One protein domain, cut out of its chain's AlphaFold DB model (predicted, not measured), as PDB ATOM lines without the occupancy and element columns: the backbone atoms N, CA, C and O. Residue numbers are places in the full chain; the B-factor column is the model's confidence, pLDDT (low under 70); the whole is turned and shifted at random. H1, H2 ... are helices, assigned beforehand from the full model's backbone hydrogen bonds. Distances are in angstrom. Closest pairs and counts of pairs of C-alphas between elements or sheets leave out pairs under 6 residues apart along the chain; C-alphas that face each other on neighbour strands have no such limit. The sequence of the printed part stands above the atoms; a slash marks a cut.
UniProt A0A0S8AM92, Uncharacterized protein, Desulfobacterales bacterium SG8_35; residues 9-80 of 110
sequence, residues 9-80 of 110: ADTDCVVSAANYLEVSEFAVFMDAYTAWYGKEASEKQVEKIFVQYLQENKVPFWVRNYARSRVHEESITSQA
ATOM      1  N   ALA A   9     202.272 202.092 207.252       80.75
ATOM      2  CA  ALA A   9     202.995 201.160 208.119       80.75
ATOM      3  C   ALA A   9     204.458 200.918 207.691       80.75
ATOM      4  O   ALA A   9     205.287 200.491 208.497       80.75
ATOM      5  N   ASP A  10     204.814 201.188 206.431       85.25
ATOM      6  CA  ASP A  10     206.191 201.033 205.954       85.25
ATOM      7  C   ASP A  10     207.132 202.079 206.551       85.25
ATOM      8  O   ASP A  10     208.288 201.777 206.839       85.25
ATOM      9  N   THR A  11     206.633 203.300 206.726       88.56
ATOM     10  CA  THR A  11     207.343 204.412 207.372       88.56
ATOM     11  C   THR A  11     207.622 204.074 208.834       88.56
ATOM     12  O   THR A  11     208.759 204.188 209.284       88.56
ATOM     13  N   ASP A  12     206.620 203.541 209.536       90.75
ATOM     14  CA  ASP A  12     206.766 203.095 210.923       90.75
ATOM     15  C   ASP A  12     207.822 201.991 211.048       90.75
ATOM     16  O   ASP A  12     208.657 202.035 211.948       90.75
ATOM     17  N   CYS A  13     207.871 201.046 210.100       90.94
ATOM     18  CA  CYS A  13     208.911 200.014 210.085       90.94
ATOM     19  C   CYS A  13     210.326 200.607 209.988       90.94
ATOM     20  O   CYS A  13     211.247 200.069 210.601       90.94
ATOM     21  N   VAL A  14     210.521 201.685 209.219       93.38
ATOM     22  CA  VAL A  14     211.826 202.360 209.104       93.38
ATOM     23  C   VAL A  14     212.215 203.003 210.429       93.38
ATOM     24  O   VAL A  14     213.346 202.822 210.876       93.38
ATOM     25  N   VAL A  15     211.278 203.697 211.077       93.44
ATOM     26  CA  VAL A  15     211.500 204.329 212.384       93.44
ATOM     27  C   VAL A  15     211.797 203.274 213.452       93.44
ATOM     28  O   VAL A  15     212.766 203.409 214.196       93.44
ATOM     29  N   SER A  16     211.023 202.189 213.504       92.88
ATOM     30  CA  SER A  16     211.271 201.068 214.417       92.88
ATOM     31  C   SER A  16     212.634 200.428 214.177       92.88
ATOM     32  O   SER A  16     213.383 200.225 215.127       92.88
ATOM     33  N   ALA A  17     213.007 200.178 212.919       94.50
ATOM     34  CA  ALA A  17     214.320 199.634 212.591       94.50
ATOM     35  C   ALA A  17     215.465 200.580 212.997       94.50
ATOM     36  O   ALA A  17     216.484 200.113 213.496       94.50
ATOM     37  N   ALA A  18     215.298 201.892 212.806       95.50
ATOM     38  CA  ALA A  18     216.268 202.899 213.231       95.50
ATOM     39  C   ALA A  18     216.448 202.895 214.758       95.50
ATOM     40  O   ALA A  18     217.577 202.879 215.243       95.50
ATOM     41  N   ASN A  19     215.340 202.821 215.502       94.62
ATOM     42  CA  ASN A  19     215.356 202.730 216.960       94.62
ATOM     43  C   ASN A  19     216.024 201.439 217.450       94.62
ATOM     44  O   ASN A  19     216.866 201.503 218.338       94.62
ATOM     45  N   TYR A  20     215.691 200.291 216.853       93.31
ATOM     46  CA  TYR A  20     216.280 198.997 217.204       93.31
ATOM     47  C   TYR A  20     217.796 198.958 216.977       93.31
ATOM     48  O   TYR A  20     218.540 198.419 217.791       93.31
ATOM     49  N   LEU A  21     218.257 199.540 215.868       92.69
ATOM     50  CA  LEU A  21     219.677 199.619 215.529       92.69
ATOM     51  C   LEU A  21     220.406 200.769 216.247       92.69
ATOM     52  O   LEU A  21     221.623 200.865 216.122       92.69
ATOM     53  N   GLU A  22     219.683 201.634 216.964       94.56
ATOM     54  CA  GLU A  22     220.193 202.859 217.598       94.56
ATOM     55  C   GLU A  22     220.916 203.803 216.617       94.56
ATOM     56  O   GLU A  22     221.905 204.464 216.947       94.56
ATOM     57  N   VAL A  23     220.412 203.892 215.385       95.44
ATOM     58  CA  VAL A  23     220.959 204.754 214.328       95.44
ATOM     59  C   VAL A  23     219.900 205.710 213.785       95.44
ATOM     60  O   VAL A  23     218.713 205.595 214.070       95.44
ATOM     61  N   SER A  24     220.317 206.686 212.977       95.38
ATOM     62  CA  SER A  24     219.374 207.569 212.286       95.38
ATOM     63  C   SER A  24     218.654 206.846 211.139       95.38
ATOM     64  O   SER A  24     219.199 205.926 210.531       95.38
ATOM     65  N   GLU A  25     217.462 207.317 210.757       94.06
ATOM     66  CA  GLU A  25     216.750 206.802 209.571       94.06
ATOM     67  C   GLU A  25     217.613 206.875 208.302       94.06
ATOM     68  O   GLU A  25     217.583 205.977 207.464       94.06
ATOM     69  N   PHE A  26     218.444 207.912 208.172       95.06
ATOM     70  CA  PHE A  26     219.370 208.039 207.049       95.06
ATOM     71  C   PHE A  26     220.411 206.909 207.015       95.06
ATOM     72  O   PHE A  26     220.704 206.368 205.947       95.06
ATOM     73  N   ALA A  27     220.934 206.505 208.176       94.31
ATOM     74  CA  ALA A  27     221.847 205.369 208.273       94.31
ATOM     75  C   ALA A  27     221.153 204.056 207.875       94.31
ATOM     76  O   ALA A  27     221.729 203.274 207.122       94.31
ATOM     77  N   VAL A  28     219.878 203.865 208.244       94.88
ATOM     78  CA  VAL A  28     219.082 202.711 207.781       94.88
ATOM     79  C   VAL A  28     219.011 202.660 206.252       94.88
ATOM     80  O   VAL A  28     219.110 201.583 205.668       94.88
ATOM     81  N   PHE A  29     218.891 203.805 205.574       95.06
ATOM     82  CA  PHE A  29     218.922 203.856 204.108       95.06
ATOM     83  C   PHE A  29     220.305 203.515 203.534       95.06
ATOM     84  O   PHE A  29     220.386 202.836 202.509       95.06
ATOM     85  N   MET A  30     221.394 203.953 204.165       94.88
ATOM     86  CA  MET A  30     222.757 203.601 203.745       94.88
ATOM     87  C   MET A  30     223.016 202.093 203.883       94.88
ATOM     88  O   MET A  30     223.523 201.454 202.952       94.88
ATOM     89  N   ASP A  31     222.598 201.509 205.004       94.25
ATOM     90  CA  ASP A  31     222.737 200.080 205.281       94.25
ATOM     91  C   ASP A  31     221.867 199.248 204.347       94.25
ATOM     92  O   ASP A  31     222.339 198.286 203.740       94.25
ATOM     93  N   ALA A  32     220.607 199.648 204.161       94.81
ATOM     94  CA  ALA A  32     219.691 198.978 203.250       94.81
ATOM     95  C   ALA A  32     220.191 199.038 201.798       94.81
ATOM     96  O   ALA A  32     220.040 198.067 201.055       94.81
ATOM     97  N   TYR A  33     220.823 200.145 201.387       94.62
ATOM     98  CA  TYR A  33     221.438 200.248 200.065       94.62
ATOM     99  C   TYR A  33     222.594 199.257 199.932       94.62
ATOM    100  O   TYR A  33     222.669 198.519 198.948       94.62
ATOM    101  N   THR A  34     223.472 199.209 200.931       93.69
ATOM    102  CA  THR A  34     224.630 198.311 200.934       93.69
ATOM    103  C   THR A  34     224.197 196.846 200.947       93.69
ATOM    104  O   THR A  34     224.709 196.050 200.161       93.69
ATOM    105  N   ALA A  35     223.189 196.501 201.750       93.31
ATOM    106  CA  ALA A  35     222.611 195.162 201.819       93.31
ATOM    107  C   ALA A  35     221.948 194.735 200.499       93.31
ATOM    108  O   ALA A  35     222.034 193.571 200.115       93.31
ATOM    109  N   TRP A  36     221.300 195.665 199.790       94.25
ATOM    110  CA  TRP A  36     220.603 195.358 198.541       94.25
ATOM    111  C   TRP A  36     221.531 195.306 197.322       94.25
ATOM    112  O   TRP A  36     221.433 194.402 196.495       94.25
ATOM    113  N   TYR A  37     222.419 196.293 197.180       91.56
ATOM    114  CA  TYR A  37     223.285 196.441 196.006       91.56
ATOM    115  C   TYR A  37     224.667 195.802 196.180       91.56
ATOM    116  O   TYR A  37     225.424 195.747 195.210       91.56
ATOM    117  N   GLY A  38     225.015 195.348 197.388       92.50
ATOM    118  CA  GLY A  38     226.302 194.715 197.690       92.50
ATOM    119  C   GLY A  38     227.506 195.656 197.580       92.50
ATOM    120  O   GLY A  38     228.631 195.190 197.411       92.50
ATOM    121  N   LYS A  39     227.285 196.974 197.619       90.94
ATOM    122  CA  LYS A  39     228.326 198.004 197.519       90.94
ATOM    123  C   LYS A  39     228.027 199.150 198.473       90.94
ATOM    124  O   LYS A  39     226.860 199.497 198.648       90.94
ATOM    125  N   GLU A  40     229.072 199.769 199.011       88.06
ATOM    126  CA  GLU A  40     228.912 200.979 199.812       88.06
ATOM    127  C   GLU A  40     228.282 202.090 198.971       88.06
ATOM    128  O   GLU A  40     228.690 202.370 197.834       88.06
ATOM    129  N   ALA A  41     227.241 202.701 199.525       85.00
ATOM    130  CA  ALA A  41     226.562 203.812 198.892       85.00
ATOM    131  C   ALA A  41     227.376 205.099 199.073       85.00
ATOM    132  O   ALA A  41     227.922 205.353 200.142       85.00
ATOM    133  N   SER A  42     227.402 205.963 198.057       90.62
ATOM    134  CA  SER A  42     227.814 207.348 198.289       90.62
ATOM    135  C   SER A  42     226.682 208.092 198.991       90.62
ATOM    136  O   SER A  42     225.537 208.035 198.539       90.62
ATOM    137  N   GLU A  43     227.016 208.850 200.034       90.94
ATOM    138  CA  GLU A  43     226.067 209.664 200.804       90.94
ATOM    139  C   GLU A  43     225.156 210.508 199.899       90.94
ATOM    140  O   GLU A  43     223.939 210.453 200.025       90.94
ATOM    141  N   LYS A  44     225.716 211.161 198.869       91.06
ATOM    142  CA  LYS A  44     224.958 211.984 197.907       91.06
ATOM    143  C   LYS A  44     223.895 211.210 197.122       91.06
ATOM    144  O   LYS A  44     222.894 211.781 196.689       91.06
ATOM    145  N   GLN A  45     224.132 209.925 196.857       90.00
ATOM    146  CA  GLN A  45     223.181 209.093 196.120       90.00
ATOM    147  C   GLN A  45     221.989 208.735 197.000       90.00
ATOM    148  O   GLN A  45     220.849 208.791 196.538       90.00
ATOM    149  N   VAL A  46     222.260 208.393 198.259       92.69
ATOM    150  CA  VAL A  46     221.229 208.038 199.234       92.69
ATOM    151  C   VAL A  46     220.472 209.275 199.696       92.69
ATOM    152  O   VAL A  46     219.250 209.221 199.768       92.69
ATOM    153  N   GLU A  47     221.148 210.408 199.880       94.75
ATOM    154  CA  GLU A  47     220.556 211.702 200.239       94.75
ATOM    155  C   GLU A  47     219.425 212.091 199.288       94.75
ATOM    156  O   GLU A  47     218.325 212.412 199.731       94.75
ATOM    157  N   LYS A  48     219.636 211.972 197.972       92.31
ATOM    158  CA  LYS A  48     218.588 212.274 196.988       92.31
ATOM    159  C   LYS A  48     217.337 211.408 197.182       92.31
ATOM    160  O   LYS A  48     216.223 211.904 197.037       92.31
ATOM    161  N   ILE A  49     217.521 210.122 197.480       92.38
ATOM    162  CA  ILE A  49     216.416 209.180 197.692       92.38
ATOM    163  C   ILE A  49     215.743 209.449 199.044       92.38
ATOM    164  O   ILE A  49     214.521 209.411 199.144       92.38
ATOM    165  N   PHE A  50     216.533 209.766 200.067       93.38
ATOM    166  CA  PHE A  50     216.060 210.061 201.412       93.38
ATOM    167  C   PHE A  50     215.240 211.354 201.462       93.38
ATOM    168  O   PHE A  50     214.161 211.375 202.040       93.38
ATOM    169  N   VAL A  51     215.680 212.416 200.778       93.94
ATOM    170  CA  VAL A  51     214.900 213.657 200.651       93.94
ATOM    171  C   VAL A  51     213.562 213.393 199.957       93.94
ATOM    172  O   VAL A  51     212.537 213.915 200.390       93.94
ATOM    173  N   GLN A  52     213.543 212.554 198.916       91.38
ATOM    174  CA  GLN A  52     212.295 212.168 198.257       91.38
ATOM    175  C   GLN A  52     211.372 211.382 199.202       91.38
ATOM    176  O   GLN A  52     210.167 211.623 199.221       91.38
ATOM    177  N   TYR A  53     211.937 210.485 200.011       90.62
ATOM    178  CA  TYR A  53     211.210 209.793 201.072       90.62
ATOM    179  C   TYR A  53     210.594 210.785 202.065       90.62
ATOM    180  O   TYR A  53     209.396 210.711 202.293       90.62
ATOM    181  N   LEU A  54     211.343 211.766 202.571       90.69
ATOM    182  CA  LEU A  54     210.807 212.765 203.506       90.69
ATOM    183  C   LEU A  54     209.684 213.624 202.898       90.69
ATOM    184  O   LEU A  54     208.781 214.061 203.607       90.69
ATOM    185  N   GLN A  55     209.730 213.887 201.591       90.06
ATOM    186  CA  GLN A  55     208.722 214.698 200.902       90.06
ATOM    187  C   GLN A  55     207.452 213.914 200.572       90.06
ATOM    188  O   GLN A  55     206.346 214.439 200.687       90.06
ATOM    189  N   GLU A  56     207.606 212.674 200.114       88.00
ATOM    190  CA  GLU A  56     206.492 211.857 199.630       88.00
ATOM    191  C   GLU A  56     205.988 210.846 200.673       88.00
ATOM    192  O   GLU A  56     204.989 210.173 200.427       88.00
ATOM    193  N   ASN A  57     206.698 210.697 201.795       85.06
ATOM    194  CA  ASN A  57     206.646 209.588 202.758       85.06
ATOM    195  C   ASN A  57     206.864 208.193 202.141       85.06
ATOM    196  O   ASN A  57     206.857 207.180 202.830       85.06
ATOM    197  N   LYS A  58     207.144 208.097 200.838       86.75
ATOM    198  CA  LYS A  58     207.253 206.816 200.137       86.75
ATOM    199  C   LYS A  58     208.562 206.108 200.435       86.75
ATOM    200  O   LYS A  58     209.627 206.524 199.983       86.75
ATOM    201  N   VAL A  59     208.454 204.969 201.111       89.06
ATOM    202  CA  VAL A  59     209.590 204.091 201.399       89.06
ATOM    203  C   VAL A  59     209.949 203.268 200.151       89.06
ATOM    204  O   VAL A  59     209.095 202.536 199.626       89.06
ATOM    205  N   PRO A  60     211.201 203.343 199.656       90.62
ATOM    206  CA  PRO A  60     211.670 202.490 198.568       90.62
ATOM    207  C   PRO A  60     211.577 201.005 198.933       90.62
ATOM    208  O   PRO A  60     211.806 200.613 200.075       90.62
ATOM    209  N   PHE A  61     211.300 200.147 197.949       90.69
ATOM    210  CA  PHE A  61     211.048 198.721 198.198       90.69
ATOM    211  C   PHE A  61     212.204 197.991 198.910       90.69
ATOM    212  O   PHE A  61     211.956 197.122 199.741       90.69
ATOM    213  N   TRP A  62     213.454 198.353 198.612       92.31
ATOM    214  CA  TRP A  62     214.643 197.760 199.226       92.31
ATOM    215  C   TRP A  62     214.811 198.209 200.686       92.31
ATOM    216  O   TRP A  62     215.129 197.379 201.534       92.31
ATOM    217  N   VAL A  63     214.493 199.474 200.999       93.75
ATOM    218  CA  VAL A  63     214.444 199.988 202.381       93.75
ATOM    219  C   VAL A  63     213.347 199.284 203.159       93.75
ATOM    220  O   VAL A  63     213.599 198.794 204.251       93.75
ATOM    221  N   ARG A  64     212.146 199.172 202.580       91.94
ATOM    222  CA  ARG A  64     211.013 198.469 203.193       91.94
ATOM    223  C   ARG A  64     211.398 197.041 203.573       91.94
ATOM    224  O   ARG A  64     211.137 196.610 204.691       91.94
ATOM    225  N   ASN A  65     212.008 196.306 202.643       92.88
ATOM    226  CA  ASN A  65     212.412 194.926 202.889       92.88
ATOM    227  C   ASN A  65     213.458 194.833 204.009       92.88
ATOM    228  O   ASN A  65     213.338 193.994 204.900       92.88
ATOM    229  N   TYR A  66     214.448 195.728 203.989       94.19
ATOM    230  CA  TYR A  66     215.467 195.803 205.029       94.19
ATOM    231  C   TYR A  66     214.862 196.138 206.399       94.19
ATOM    232  O   TYR A  66     215.041 195.377 207.345       94.19
ATOM    233  N   ALA A  67     214.071 197.204 206.499       93.94
ATOM    234  CA  ALA A  67     213.434 197.634 207.739       93.94
ATOM    235  C   ALA A  67     212.570 196.522 208.356       93.94
ATOM    236  O   ALA A  67     212.719 196.200 209.532       93.94
ATOM    237  N   ARG A  68     211.743 195.845 207.545       92.31
ATOM    238  CA  ARG A  68     210.925 194.710 208.004       92.31
ATOM    239  C   ARG A  68     211.766 193.556 208.546       92.31
ATOM    240  O   ARG A  68     211.382 192.961 209.550       92.31
ATOM    241  N   SER A  69     212.904 193.246 207.921       92.88
ATOM    242  CA  SER A  69     213.800 192.204 208.440       92.88
ATOM    243  C   SER A  69     214.371 192.556 209.816       92.88
ATOM    244  O   SER A  69     214.427 191.684 210.677       92.88
ATOM    245  N   ARG A  70     214.705 193.831 210.058       93.44
ATOM    246  CA  ARG A  70     215.240 194.298 211.347       93.44
ATOM    247  C   ARG A  70     214.193 194.312 212.448       93.44
ATOM    248  O   ARG A  70     214.457 193.817 213.533       93.44
ATOM    249  N   VAL A  71     212.981 194.773 212.148       91.44
ATOM    250  CA  VAL A  71     211.856 194.712 213.098       91.44
ATOM    251  C   VAL A  71     211.506 193.259 213.444       91.44
ATOM    252  O   VAL A  71     211.205 192.929 214.590       91.44
ATOM    253  N   HIS A  72     211.574 192.349 212.470       91.50
ATOM    254  CA  HIS A  72     211.364 190.931 212.746       91.50
ATOM    255  C   HIS A  72     212.471 190.350 213.642       91.50
ATOM    256  O   HIS A  72     212.175 189.634 214.598       91.50
ATOM    257  N   GLU A  73     213.729 190.699 213.379       90.12
ATOM    258  CA  GLU A  73     214.885 190.304 214.190       90.12
ATOM    259  C   GLU A  73     214.784 190.817 215.638       90.12
ATOM    260  O   GLU A  73     215.006 190.050 216.580       90.12
ATOM    261  N   GLU A  74     214.351 192.065 215.829       90.56
ATOM    262  CA  GLU A  74     214.049 192.648 217.141       90.56
ATOM    263  C   GLU A  74     213.001 191.827 217.898       90.56
ATOM    264  O   GLU A  74     213.193 191.496 219.073       90.56
ATOM    265  N   SER A  75     211.911 191.451 217.221       87.69
ATOM    266  CA  SER A  75     210.825 190.683 217.837       87.69
ATOM    267  C   SER A  75     211.283 189.294 218.293       87.69
ATOM    268  O   SER A  75     210.959 188.869 219.402       87.69
ATOM    269  N   ILE A  76     212.101 188.615 217.482       89.88
ATOM    270  CA  ILE A  76     212.661 187.298 217.812       89.88
ATOM    271  C   ILE A  76     213.628 187.416 218.991       89.88
ATOM    272  O   ILE A  76     213.561 186.620 219.928       89.88
ATOM    273  N   THR A  77     214.509 188.416 218.959       87.81
ATOM    274  CA  THR A  77     215.510 188.643 220.011       87.81
ATOM    275  C   THR A  77     214.838 188.949 221.347       87.81
ATOM    276  O   THR A  77     215.200 188.378 222.377       87.81
ATOM    277  N   SER A  78     213.812 189.802 221.324       85.81
ATOM    278  CA  SER A  78     213.032 190.169 222.507       85.81
ATOM    279  C   SER A  78     212.281 188.969 223.083       85.81
ATOM    280  O   SER A  78     212.316 188.750 224.294       85.81
ATOM    281  N   GLN A  79     211.668 188.147 222.224       88.62
ATOM    282  CA  GLN A  79     210.976 186.931 222.649       88.62
ATOM    283  C   GLN A  79     211.941 185.924 223.288       88.62
ATOM    284  O   GLN A  79     211.674 185.429 224.379       88.62
ATOM    285  N   ALA A  80     213.094 185.667 222.663       86.38
ATOM    286  CA  ALA A  80     214.086 184.730 223.189       86.38
ATOM    287  C   ALA A  80     214.636 185.168 224.560       86.38
ATOM    288  O   ALA A  80     214.873 184.337 225.444       86.38
TER     289      ALA A  80
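Overview. This is residues 9 to 80 of the 110 residues of an uncharacterized protein of Desulfobacterales bacterium SG8_35 (UniProt A0A0S8AM92). H2 sits in the middle of a small cluster of crossed helices, with H3 packed on one side of it and H1 and H4, which cross each other, packed on another. H4 is the longest helix; only its early part packs on H2, and from there it runs on past H1 to make one end of the longest axis, with H3 at the other end. The printed part has 72 residues with four named helices, in the order H1, H2, H3, H4, and no named strand, and its class is all helix. The whole is compact, with a radius of gyration of the C-alphas of 11.9 A and spans of 39 by 26 by 20 A.

Along the chain. Find C-alpha 9 at (202.995, 201.160, 208.119); from there H1, residues 9 to 21, runs 18.3 A to C-alpha 21. After a tight link of 3 residues, look for C-alpha 25 at (216.750, 206.802, 209.571), where H2 begins; it holds residues 25 to 37 and is also 18.3 A long. A tight link of 5 residues brings you to H3, residues 43 to 56, 19.7 A from first to last C-alpha. Past a tight link of 4 residues, H4 runs from residue 61 to residue 80 over 28.8 A, and you find its last C-alpha at (214.086, 184.730, 223.189).

Arrangement. Begin with H2, the hub, which touches the three other helices. Its residues 25 to 28 alone touch H1, by residues 14 to 18 of H1; the closest C-alphas, of Ala 18 and Glu 25, are 5.4 A apart, and the lines of the two helices are about perpendicular at 84 degrees. H2 touches H3 at a steep tilt of 63 degrees, opposite ways, with the C-alphas of Met 30 and Val 46 closest at 6.5 A. H4 touches H2 with residues 62 to 67 alone, about perpendicular at 75 degrees; look at the C-alphas of Ala 32 and Val 63, the closest, 5.4 A apart. H1 and H4 touch at a steep tilt of 56 degrees, the same way, with the C-alphas of Val 14 and Ala 67 closest at 5.2 A. H3 is apart from both H1 and H4. The helix packing is mostly crossed: of the four touching pairs, 0 are at a shallow tilt. In H1, H2 and H4 every O i to N i+4 pair is within hydrogen-bond range; in H3 8 of 10 are.

Size, cuts and confidence. The two C-alphas farthest apart are those of Lys 44 and Ala 80, at 38.7 A, while those of Ala 9 and Ala 80, the first and last printed, are 24.9 A apart. The printed part has no cut, and no link between its helices is long. In the B-factor column the mean pLDDT of the printed part is 91.6, and no printed residue of this model is under 70.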